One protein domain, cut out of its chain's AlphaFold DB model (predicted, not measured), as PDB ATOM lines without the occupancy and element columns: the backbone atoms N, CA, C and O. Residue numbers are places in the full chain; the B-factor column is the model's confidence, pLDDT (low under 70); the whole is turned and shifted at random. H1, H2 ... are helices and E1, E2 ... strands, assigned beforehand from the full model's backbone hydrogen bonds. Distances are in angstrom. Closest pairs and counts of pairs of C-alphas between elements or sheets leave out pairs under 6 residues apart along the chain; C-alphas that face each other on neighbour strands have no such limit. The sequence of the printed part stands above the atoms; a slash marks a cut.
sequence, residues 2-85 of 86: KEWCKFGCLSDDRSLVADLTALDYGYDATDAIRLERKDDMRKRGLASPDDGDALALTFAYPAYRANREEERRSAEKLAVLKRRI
ATOM      1  N   LYS A   2     -53.136  29.302 154.927       88.56
ATOM      2  CA  LYS A   2     -52.078  29.724 153.972       88.56
ATOM      3  C   LYS A   2     -52.486  30.854 153.017       88.56
ATOM      4  O   LYS A   2     -51.789  31.853 152.910       88.56
ATOM      5  N   GLU A   3     -53.624  30.703 152.342       91.62
ATOM      6  CA  GLU A   3     -54.120  31.725 151.413       91.62
ATOM      7  C   GLU A   3     -54.551  33.012 152.122       91.62
ATOM      8  O   GLU A   3     -54.269  34.099 151.633       91.62
ATOM      9  N   TRP A   4     -55.160  32.895 153.305       91.94
ATOM     10  CA  TRP A   4     -55.550  34.043 154.121       91.94
ATOM     11  C   TRP A   4     -54.339  34.858 154.584       91.94
ATOM     12  O   TRP A   4     -54.401  36.078 154.546       91.94
ATOM     13  N   CYS A   5     -53.207  34.228 154.917       91.25
ATOM     14  CA  CYS A   5     -51.991  34.940 155.335       91.25
ATOM     15  C   CYS A   5     -51.460  35.940 154.289       91.25
ATOM     16  O   CYS A   5     -50.707  36.834 154.650       91.25
ATOM     17  N   LYS A   6     -51.849  35.827 153.010       90.69
ATOM     18  CA  LYS A   6     -51.439  36.767 151.950       90.69
ATOM     19  C   LYS A   6     -52.118  38.137 152.051       90.69
ATOM     20  O   LYS A   6     -51.607  39.102 151.495       90.69
ATOM     21  N   PHE A   7     -53.284  38.209 152.690       93.38
ATOM     22  CA  PHE A   7     -54.109  39.423 152.773       93.38
ATOM     23  C   PHE A   7     -54.705  39.662 154.170       93.38
ATOM     24  O   PHE A   7     -55.425  40.636 154.380       93.38
ATOM     25  N   GLY A   8     -54.457  38.752 155.109       87.75
ATOM     26  CA  GLY A   8     -54.938  38.814 156.479       87.75
ATOM     27  C   GLY A   8     -54.290  39.945 157.270       87.75
ATOM     28  O   GLY A   8     -53.227  40.454 156.923       87.75
ATOM     29  N   CYS A   9     -54.941  40.323 158.365       90.25
ATOM     30  CA  CYS A   9     -54.435  41.332 159.287       90.25
ATOM     31  C   CYS A   9     -53.559  40.654 160.349       90.25
ATOM     32  O   CYS A   9     -54.038  40.319 161.431       90.25
ATOM     33  N   LEU A  10     -52.301  40.378 160.002       89.94
ATOM     34  CA  LEU A  10     -51.294  39.911 160.954       89.94
ATOM     35  C   LEU A  10     -50.490  41.107 161.468       89.94
ATOM     36  O   LEU A  10     -50.165  42.015 160.704       89.94
ATOM     37  N   SER A  11     -50.177  41.111 162.762       87.12
ATOM     38  CA  SER A  11     -49.238  42.068 163.345       87.12
ATOM     39  C   SER A  11     -47.830  41.842 162.793       87.12
ATOM     40  O   SER A  11     -47.443  40.705 162.522       87.12
ATOM     41  N   ASP A  12     -47.051  42.918 162.656       90.56
ATOM     42  CA  ASP A  12     -45.626  42.841 162.317       90.56
ATOM     43  C   ASP A  12     -44.824  42.374 163.544       90.56
ATOM     44  O   ASP A  12     -44.213  43.166 164.263       90.56
ATOM     45  N   ASP A  13     -44.927  41.079 163.837       93.75
ATOM     46  CA  ASP A  13     -44.304  40.437 164.989       93.75
ATOM     47  C   ASP A  13     -43.313  39.354 164.553       93.75
ATOM     48  O   ASP A  13     -43.654  38.376 163.883       93.75
ATOM     49  N   ARG A  14     -42.058  39.521 164.976       93.62
ATOM     50  CA  ARG A  14     -40.972  38.593 164.658       93.62
ATOM     51  C   ARG A  14     -41.137  37.239 165.341       93.62
ATOM     52  O   ARG A  14     -40.690  36.255 164.752       93.62
ATOM     53  N   SER A  15     -41.743  37.164 166.531       92.31
ATOM     54  CA  SER A  15     -42.010  35.863 167.164       92.31
ATOM     55  C   SER A  15     -43.043  35.092 166.357       92.31
ATOM     56  O   SER A  15     -42.800  33.943 166.013       92.31
ATOM     57  N   LEU A  16     -44.125  35.751 165.936       92.88
ATOM     58  CA  LEU A  16     -45.156  35.135 165.107       92.88
ATOM     59  C   LEU A  16     -44.608  34.665 163.753       92.88
ATOM     60  O   LEU A  16     -44.948  33.580 163.285       92.88
ATOM     61  N   VAL A  17     -43.730  35.450 163.120       92.88
ATOM     62  CA  VAL A  17     -43.044  35.020 161.891       92.88
ATOM     63  C   VAL A  17     -42.190  33.778 162.149       92.88
ATOM     64  O   VAL A  17     -42.230  32.845 161.346       92.88
ATOM     65  N   ALA A  18     -41.440  33.737 163.252       93.19
ATOM     66  CA  ALA A  18     -40.644  32.566 163.615       93.19
ATOM     67  C   ALA A  18     -41.534  31.338 163.861       93.19
ATOM     68  O   ALA A  18     -41.290  30.293 163.261       93.19
ATOM     69  N   ASP A  19     -42.607  31.480 164.638       93.69
ATOM     70  CA  ASP A  19     -43.580  30.419 164.907       93.69
ATOM     71  C   ASP A  19     -44.163  29.842 163.614       93.69
ATOM     72  O   ASP A  19     -44.217  28.627 163.444       93.69
ATOM     73  N   LEU A  20     -44.552  30.694 162.664       91.62
ATOM     74  CA  LEU A  20     -45.173  30.263 161.407       91.62
ATOM     75  C   LEU A  20     -44.189  29.663 160.390       91.62
ATOM     76  O   LEU A  20     -44.633  29.017 159.437       91.62
ATOM     77  N   THR A  21     -42.882  29.887 160.549       92.06
ATOM     78  CA  THR A  21     -41.856  29.471 159.573       92.06
ATOM     79  C   THR A  21     -40.894  28.403 160.088       92.06
ATOM     80  O   THR A  21     -40.176  27.810 159.285       92.06
ATOM     81  N   ALA A  22     -40.878  28.125 161.393       91.38
ATOM     82  CA  ALA A  22     -39.943  27.182 162.002       91.38
ATOM     83  C   ALA A  22     -40.367  25.704 161.904       91.38
ATOM     84  O   ALA A  22     -39.501  24.830 162.020       91.38
ATOM     85  N   LEU A  23     -41.665  25.414 161.717       91.19
ATOM     86  CA  LEU A  23     -42.156  24.034 161.627       91.19
ATOM     87  C   LEU A  23     -41.682  23.359 160.345       91.19
ATOM     88  O   LEU A  23     -41.799  23.917 159.253       91.19
ATOM     89  N   ASP A  24     -41.253  22.110 160.486       92.56
ATOM     90  CA  ASP A  24     -41.084  21.219 159.344       92.56
ATOM     91  C   ASP A  24     -42.358  20.395 159.083       92.56
ATOM     92  O   ASP A  24     -43.296  20.347 159.895       92.56
ATOM     93  N   TYR A  25     -42.402  19.720 157.941       93.69
ATOM     94  CA  TYR A  25     -43.461  18.775 157.612       93.69
ATOM     95  C   TYR A  25     -42.889  17.486 157.031       93.69
ATOM     96  O   TYR A  25     -41.813  17.438 156.445       93.69
ATOM     97  N   GLY A  26     -43.656  16.418 157.177       94.06
ATOM     98  CA  GLY A  26     -43.408  15.146 156.523       94.06
ATOM     99  C   GLY A  26     -44.698  14.577 155.958       94.06
ATOM    100  O   GLY A  26     -45.706  15.274 155.814       94.06
ATOM    101  N   TYR A  27     -44.658  13.283 155.679       96.56
ATOM    102  CA  TYR A  27     -45.802  12.518 155.210       96.56
ATOM    103  C   TYR A  27     -46.087  11.372 156.176       96.56
ATOM    104  O   TYR A  27     -45.172  10.831 156.803       96.56
ATOM    105  N   ASP A  28     -47.360  11.031 156.341       94.88
ATOM    106  CA  ASP A  28     -47.748   9.807 157.036       94.88
ATOM    107  C   ASP A  28     -47.769   8.593 156.090       94.88
ATOM    108  O   ASP A  28     -47.431   8.688 154.914       94.88
ATOM    109  N   ALA A  29     -48.158   7.424 156.608       96.62
ATOM    110  CA  ALA A  29     -48.210   6.181 155.833       96.62
ATOM    111  C   ALA A  29     -49.240   6.200 154.682       96.62
ATOM    112  O   ALA A  29     -49.291   5.257 153.896       96.62
ATOM    113  N   THR A  30     -50.077   7.236 154.610       97.38
ATOM    114  CA  THR A  30     -51.091   7.446 153.571       97.38
ATOM    115  C   THR A  30     -50.728   8.588 152.619       97.38
ATOM    116  O   THR A  30     -51.593   9.065 151.889       97.38
ATOM    117  N   ASP A  31     -49.466   9.036 152.628       95.94
ATOM    118  CA  ASP A  31     -48.964  10.202 151.887       95.94
ATOM    119  C   ASP A  31     -49.691  11.518 152.228       95.94
ATOM    120  O   ASP A  31     -49.634  12.497 151.478       95.94
ATOM    121  N   ALA A  32     -50.356  11.593 153.386       96.88
ATOM    122  CA  ALA A  32     -50.954  12.836 153.846       96.88
ATOM    123  C   ALA A  32     -49.894  13.720 154.514       96.88
ATOM    124  O   ALA A  32     -49.025  13.235 155.243       96.88
ATOM    125  N   ILE A  33     -49.976  15.036 154.280       94.75
ATOM    126  CA  ILE A  33     -49.082  16.007 154.920       94.75
ATOM    127  C   ILE A  33     -49.288  15.948 156.431       94.75
ATOM    128  O   ILE A  33     -50.399  16.137 156.933       94.75
ATOM    129  N   ARG A  34     -48.189  15.762 157.154       95.25
ATOM    130  CA  ARG A  34     -48.151  15.751 158.610       95.25
ATOM    131  C   ARG A  34     -47.153  16.785 159.101       95.25
ATOM    132  O   ARG A  34     -45.987  16.748 158.726       95.25
ATOM    133  N   LEU A  35     -47.608  17.686 159.965       93.12
ATOM    134  CA  LEU A  35     -46.727  18.659 160.607       93.12
ATOM    135  C   LEU A  35     -45.827  17.989 161.651       93.12
ATOM    136  O   LEU A  35     -46.198  16.977 162.261       93.12
ATOM    137  N   GLU A  36     -44.651  18.575 161.857       93.12
ATOM    138  CA  GLU A  36     -43.714  18.198 162.911       93.12
ATOM    139  C   GLU A  36     -44.375  18.213 164.303       93.12
ATOM    140  O   GLU A  36     -45.216  19.058 164.619       93.12
ATOM    141  N   ARG A  37     -44.008  17.261 165.171       91.50
ATOM    142  CA  ARG A  37     -44.514  17.229 166.552       91.50
ATOM    143  C   ARG A  37     -43.749  18.229 167.420       91.50
ATOM    144  O   ARG A  37     -42.530  18.336 167.324       91.50
ATOM    145  N   LYS A  38     -44.428  18.821 168.407       88.56
ATOM    146  CA  LYS A  38     -43.812  19.726 169.401       88.56
ATOM    147  C   LYS A  38     -42.592  19.133 170.119       88.56
ATOM    148  O   LYS A  38     -41.648  19.851 170.431       88.56
ATOM    149  N   ASP A  39     -42.607  17.829 170.408       90.88
ATOM    150  CA  ASP A  39     -41.457  17.164 171.036       90.88
ATOM    151  C   ASP A  39     -40.229  17.153 170.116       90.88
ATOM    152  O   ASP A  39     -39.106  17.240 170.604       90.88
ATOM    153  N   ASP A  40     -40.429  17.047 168.801       91.81
ATOM    154  CA  ASP A  40     -39.345  16.985 167.821       91.81
ATOM    155  C   ASP A  40     -38.769  18.384 167.549       91.81
ATOM    156  O   ASP A  40     -37.547  18.542 167.540       91.81
ATOM    157  N   MET A  41     -39.619  19.419 167.533       93.38
ATOM    158  CA  MET A  41     -39.172  20.820 167.573       93.38
ATOM    159  C   MET A  41     -38.287  21.095 168.795       93.38
ATOM    160  O   MET A  41     -37.178  21.620 168.664       93.38
ATOM    161  N   ARG A  42     -38.724  20.659 169.987       91.69
ATOM    162  CA  ARG A  42     -37.944  20.807 171.226       91.69
ATOM    163  C   ARG A  42     -36.592  20.098 171.155       91.69
ATOM    164  O   ARG A  42     -35.598  20.656 171.612       91.69
ATOM    165  N   LYS A  43     -36.516  18.904 170.554       93.50
ATOM    166  CA  LYS A  43     -35.237  18.190 170.345       93.50
ATOM    167  C   LYS A  43     -34.274  18.960 169.438       93.50
ATOM    168  O   LYS A  43     -33.066  18.835 169.614       93.50
ATOM    169  N   ARG A  44     -34.788  19.763 168.502       93.31
ATOM    170  CA  ARG A  44     -33.997  20.657 167.636       93.31
ATOM    171  C   ARG A  44     -33.591  21.970 168.319       93.31
ATOM    172  O   ARG A  44     -32.941  22.796 167.688       93.31
ATOM    173  N   GLY A  45     -33.964  22.175 169.584       90.81
ATOM    174  CA  GLY A  45     -33.709  23.418 170.315       90.81
ATOM    175  C   GLY A  45     -34.653  24.561 169.935       90.81
ATOM    176  O   GLY A  45     -34.366  25.711 170.258       90.81
ATOM    177  N   LEU A  46     -35.764  24.262 169.256       89.44
ATOM    178  CA  LEU A  46     -36.790  25.243 168.918       89.44
ATOM    179  C   LEU A  46     -37.850  25.310 170.022       89.44
ATOM    180  O   LEU A  46     -38.193  24.303 170.651       89.44
ATOM    181  N   ALA A  47     -38.368  26.515 170.252       87.75
ATOM    182  CA  ALA A  47     -39.519  26.724 171.117       87.75
ATOM    183  C   ALA A  47     -40.796  26.140 170.484       87.75
ATOM    184  O   ALA A  47     -40.852  25.881 169.281       87.75
ATOM    185  N   SER A  48     -41.817  25.913 171.314       87.56
ATOM    186  CA  SER A  48     -43.158  25.575 170.824       87.56
ATOM    187  C   SER A  48     -43.756  26.790 170.097       87.56
ATOM    188  O   SER A  48     -43.631  27.891 170.630       87.56
ATOM    189  N   PRO A  49     -44.399  26.615 168.928       93.06
ATOM    190  CA  PRO A  49     -44.941  27.708 168.119       93.06
ATOM    191  C   PRO A  49     -46.344  28.103 168.603       93.06
ATOM    192  O   PRO A  49     -47.346  27.886 167.918       93.06
ATOM    193  N   ASP A  50     -46.439  28.576 169.842       91.56
ATOM    194  CA  ASP A  50     -47.718  28.704 170.541       91.56
ATOM    195  C   ASP A  50     -48.653  29.750 169.900       91.56
ATOM    196  O   ASP A  50     -49.855  29.488 169.782       91.56
ATOM    197  N   ASP A  51     -48.127  30.877 169.406       93.44
ATOM    198  CA  ASP A  51     -48.940  31.905 168.736       93.44
ATOM    199  C   ASP A  51     -49.363  31.448 167.332       93.44
ATOM    200  O   ASP A  51     -50.500  31.671 166.899       93.44
ATOM    201  N   GLY A  52     -48.467  30.745 166.633       92.94
ATOM    202  CA  GLY A  52     -48.769  30.109 165.349       92.94
ATOM    203  C   GLY A  52     -49.884  29.064 165.460       92.94
ATOM    204  O   GLY A  52     -50.824  29.067 164.658       92.94
ATOM    205  N   ASP A  53     -49.829  28.212 166.486       92.50
ATOM    206  CA  ASP A  53     -50.869  27.224 166.789       92.50
ATOM    207  C   ASP A  53     -52.199  27.902 167.140       92.50
ATOM    208  O   ASP A  53     -53.255  27.501 166.639       92.50
ATOM    209  N   ALA A  54     -52.166  28.947 167.973       93.19
ATOM    210  CA  ALA A  54     -53.355  29.711 168.340       93.19
ATOM    211  C   ALA A  54     -54.036  30.316 167.103       93.19
ATOM    212  O   ALA A  54     -55.254  30.189 166.942       93.19
ATOM    213  N   LEU A  55     -53.256  30.900 166.189       92.38
ATOM    214  CA  LEU A  55     -53.762  31.392 164.910       92.38
ATOM    215  C   LEU A  55     -54.377  30.258 164.083       92.38
ATOM    216  O   LEU A  55     -55.491  30.407 163.574       92.38
ATOM    217  N   ALA A  56     -53.692  29.121 163.955       92.75
ATOM    218  CA  ALA A  56     -54.177  27.982 163.178       92.75
ATOM    219  C   ALA A  56     -55.520  27.445 163.701       92.75
ATOM    220  O   ALA A  56     -56.414  27.143 162.904       92.75
ATOM    221  N   LEU A  57     -55.707  27.397 165.024       92.94
ATOM    222  CA  LEU A  57     -56.953  26.951 165.654       92.94
ATOM    223  C   LEU A  57     -58.165  27.810 165.269       92.94
ATOM    224  O   LEU A  57     -59.276  27.283 165.188       92.94
ATOM    225  N   THR A  58     -57.974  29.089 164.937       91.38
ATOM    226  CA  THR A  58     -59.071  29.949 164.448       91.38
ATOM    227  C   THR A  58     -59.641  29.499 163.098       91.38
ATOM    228  O   THR A  58     -60.765  29.859 162.755       91.38
ATOM    229  N   PHE A  59     -58.905  28.671 162.346       91.19
ATOM    230  CA  PHE A  59     -59.348  28.088 161.076       91.19
ATOM    231  C   PHE A  59     -59.933  26.680 161.223       91.19
ATOM    232  O   PHE A  59     -60.413  26.132 160.230       91.19
ATOM    233  N   ALA A  60     -59.888  26.076 162.416       91.31
ATOM    234  CA  ALA A  60     -60.354  24.703 162.621       91.31
ATOM    235  C   ALA A  60     -61.869  24.559 162.405       91.31
ATOM    236  O   ALA A  60     -62.336  23.516 161.950       91.31
ATOM    237  N   TYR A  61     -62.630  25.620 162.692       86.75
ATOM    238  CA  TYR A  61     -64.077  25.670 162.508       86.75
ATOM    239  C   TYR A  61     -64.509  27.018 161.911       86.75
ATOM    240  O   TYR A  61     -63.831  28.025 162.123       86.75
ATOM    241  N   PRO A  62     -65.641  27.078 161.186       82.62
ATOM    242  CA  PRO A  62     -66.178  28.337 160.682       82.62
ATOM    243  C   PRO A  62     -66.485  29.318 161.822       82.62
ATOM    244  O   PRO A  62     -67.187  28.973 162.771       82.62
ATOM    245  N   ALA A  63     -66.007  30.558 161.697       75.06
ATOM    246  CA  ALA A  63     -66.271  31.620 162.673       75.06
ATOM    247  C   ALA A  63     -67.734  32.110 162.655       75.06
ATOM    248  O   ALA A  63     -68.215  32.701 163.620       75.06
ATOM    249  N   TYR A  64     -68.457  31.857 161.562       76.88
ATOM    250  CA  TYR A  64     -69.887  32.121 161.433       76.88
ATOM    251  C   TYR A  64     -70.677  30.818 161.529       76.88
ATOM    252  O   TYR A  64     -70.232  29.761 161.075       76.88
ATOM    253  N   ARG A  65     -71.898  30.887 162.077       69.75
ATOM    254  CA  ARG A  65     -72.839  29.768 161.971       69.75
ATOM    255  C   ARG A  65     -73.098  29.507 160.493       69.75
ATOM    256  O   ARG A  65     -73.714  30.333 159.825       69.75
ATOM    257  N   ALA A  66     -72.647  28.357 160.000       68.00
ATOM    258  CA  ALA A  66     -73.050  27.879 158.689       68.00
ATOM    259  C   ALA A  66     -74.581  27.803 158.674       68.00
ATOM    260  O   ALA A  66     -75.182  27.073 159.472       68.00
ATOM    261  N   ASN A  67     -75.222  28.577 157.797       73.25
ATOM    262  CA  ASN A  67     -76.650  28.456 157.555       73.25
ATOM    263  C   ASN A  67     -76.872  27.179 156.739       73.25
ATOM    264  O   ASN A  67     -77.094  27.218 155.529       73.25
ATOM    265  N   ARG A  68     -76.753  26.021 157.406       73.38
ATOM    266  CA  ARG A  68     -76.766  24.690 156.771       73.38
ATOM    267  C   ARG A  68     -78.002  24.479 155.897       73.38
ATOM    268  O   ARG A  68     -77.983  23.701 154.950       73.38
ATOM    269  N   GLU A  69     -79.082  25.184 156.208       77.19
ATOM    270  CA  GLU A  69     -80.337  25.148 155.472       77.19
ATOM    271  C   GLU A  69     -80.277  25.905 154.135       77.19
ATOM    272  O   GLU A  69     -80.931  25.527 153.164       77.19
ATOM    273  N   GLU A  70     -79.487  26.967 154.057       78.19
ATOM    274  CA  GLU A  70     -79.231  27.746 152.843       78.19
ATOM    275  C   GLU A  70     -78.211  27.048 151.936       78.19
ATOM    276  O   GLU A  70     -78.409  26.971 150.721       78.19
ATOM    277  N   GLU A  71     -77.191  26.423 152.530       79.25
ATOM    278  CA  GLU A  71     -76.245  25.544 151.832       79.25
ATOM    279  C   GLU A  71     -76.961  24.333 151.216       79.25
ATOM    280  O   GLU A  71     -76.796  24.055 150.026       79.25
ATOM    281  N   ARG A  72     -77.838  23.663 151.980       82.00
ATOM    282  CA  ARG A  72     -78.673  22.554 151.485       82.00
ATOM    283  C   ARG A  72     -79.586  23.003 150.344       82.00
ATOM    284  O   ARG A  72     -79.615  22.351 149.303       82.00
ATOM    285  N   ARG A  73     -80.287  24.134 150.497       85.25
ATOM    286  CA  ARG A  73     -81.155  24.699 149.443       85.25
ATOM    287  C   ARG A  73     -80.380  25.026 148.167       85.25
ATOM    288  O   ARG A  73     -80.876  24.791 147.065       85.25
ATOM    289  N   SER A  74     -79.169  25.555 148.310       83.50
ATOM    290  CA  SER A  74     -78.292  25.879 147.183       83.50
ATOM    291  C   SER A  74     -77.797  24.615 146.476       83.50
ATOM    292  O   SER A  74     -77.846  24.542 145.247       83.50
ATOM    293  N   ALA A  75     -77.407  23.586 147.234       87.00
ATOM    294  CA  ALA A  75     -77.004  22.287 146.696       87.00
ATOM    295  C   ALA A  75     -78.158  21.570 145.970       87.00
ATOM    296  O   ALA A  75     -77.962  21.039 144.876       87.00
ATOM    297  N   GLU A  76     -79.371  21.606 146.528       91.31
ATOM    298  CA  GLU A  76     -80.579  21.045 145.908       91.31
ATOM    299  C   GLU A  76     -80.928  21.752 144.597       91.31
ATOM    300  O   GLU A  76     -81.128  21.090 143.575       91.31
ATOM    301  N   LYS A  77     -80.931  23.094 144.581       89.44
ATOM    302  CA  LYS A  77     -81.134  23.869 143.345       89.44
ATOM    303  C   LYS A  77     -80.103  23.510 142.281       89.44
ATOM    304  O   LYS A  77     -80.470  23.317 141.123       89.44
ATOM    305  N   LEU A  78     -78.833  23.387 142.664       88.31
ATOM    306  CA  LEU A  78     -77.760  23.026 141.741       88.31
ATOM    307  C   LEU A  78     -77.935  21.602 141.188       88.31
ATOM    308  O   LEU A  78     -77.708  21.376 140.001       88.31
ATOM    309  N   ALA A  79     -78.373  20.649 142.015       91.94
ATOM    310  CA  ALA A  79     -78.657  19.280 141.587       91.94
ATOM    311  C   ALA A  79     -79.832  19.210 140.598       91.94
ATOM    312  O   ALA A  79     -79.754  18.488 139.604       91.94
ATOM    313  N   VAL A  80     -80.895  19.988 140.834       92.19
ATOM    314  CA  VAL A  80     -82.030  20.114 139.904       92.19
ATOM    315  C   VAL A  80     -81.583  20.727 138.580       92.19
ATOM    316  O   VAL A  80     -81.940  20.217 137.520       92.19
ATOM    317  N   LEU A  81     -80.769  21.786 138.626       88.69
ATOM    318  CA  LEU A  81     -80.261  22.446 137.424       88.69
ATOM    319  C   LEU A  81     -79.405  21.489 136.584       88.69
ATOM    320  O   LEU A  81     -79.608  21.379 135.380       88.69
ATOM    321  N   LYS A  82     -78.504  20.736 137.230       88.00
ATOM    322  CA  LYS A  82     -77.655  19.738 136.565       88.00
ATOM    323  C   LYS A  82     -78.468  18.612 135.927       88.00
ATOM    324  O   LYS A  82     -78.166  18.232 134.808       88.00
ATOM    325  N   ARG A  83     -79.529  18.125 136.582       84.94
ATOM    326  CA  ARG A  83     -80.435  17.104 136.008       84.94
ATOM    327  C   ARG A  83     -81.236  17.586 134.801       84.94
ATOM    328  O   ARG A  83     -81.780  16.757 134.092       84.94
ATOM    329  N   ARG A  84     -81.364  18.899 134.609       76.00
ATOM    330  CA  ARG A  84     -82.133  19.502 133.511       76.00
ATOM    331  C   ARG A  84     -81.273  19.832 132.287       76.00
ATOM    332  O   ARG A  84     -81.817  20.192 131.251       76.00
ATOM    333  N   ILE A  85     -79.952  19.771 132.446       74.75
ATOM    334  CA  ILE A  85     -78.954  20.075 131.411       74.75
ATOM    335  C   ILE A  85     -78.388  18.781 130.787       74.75
ATOM    336  O   ILE A  85     -77.739  18.850 129.748       74.75
TER     337      ILE A  85
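Overview. This is residues 2 to 85 of the 86 residues of an uncharacterized protein of Rhodospirillales bacterium (UniProt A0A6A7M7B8). A small body of short parts bears one long arm: H1 and H3 meet steeply, the two-stranded hairpin of E1 and E2 and the short helix H2 lie away from H3, and residues 60 to 85, with H4 at the end, stick out free. The printed part has 84 residues, with four named helices and two named strands in the order H1, E1, E2, H2, H3, H4; the sheet, E1 - E2, is antiparallel and the class is mostly helix. The whole is extended, with a radius of gyration of the C-alphas of 19.4 A and spans of 60 by 36 by 20 A.

Arrangement. E1, residues 25 to 27, and E2, residues 33 to 35, form an antiparallel hairpin at 139 degrees, with N 26 and O 34 2.8 A apart and N 34 and O 26 2.9 A apart, both within hydrogen-bond range. H1, residues 14 to 22, touches H3, residues 50 to 57; their closest C-alphas, of Asp 19 and Gly 52, are 5.2 A apart. They run the same way at a steep tilt of 68 degrees, only just short of about perpendicular. H2, residues 38 to 43, touches no helix and is only just apart from H1, at 8.5 A. H4, residues 68 to 85, is apart from H3 and touches no helix. In H1, H2, H3 and H4 every O i to N i+4 pair is within hydrogen-bond range.

Along the chain. E1 and E2 measure 7.1 A and 6.7 A from first to last C-alpha, H2 8.8 A, H3 10.6 A, H1 11.8 A and H4 25.9 A. C-alpha 14, where H1 begins, is at (-40.972, 38.593, 164.658); C-alpha 85, where H4 ends, is at (-78.954, 20.075, 131.411).

Size, cuts and confidence. The C-alphas of Gly 45 and Arg 84, the two farthest apart, are 60.9 A apart. The printed part has no cut, and no link is long. The model's pLDDT is under 70 at residues 65 to 66.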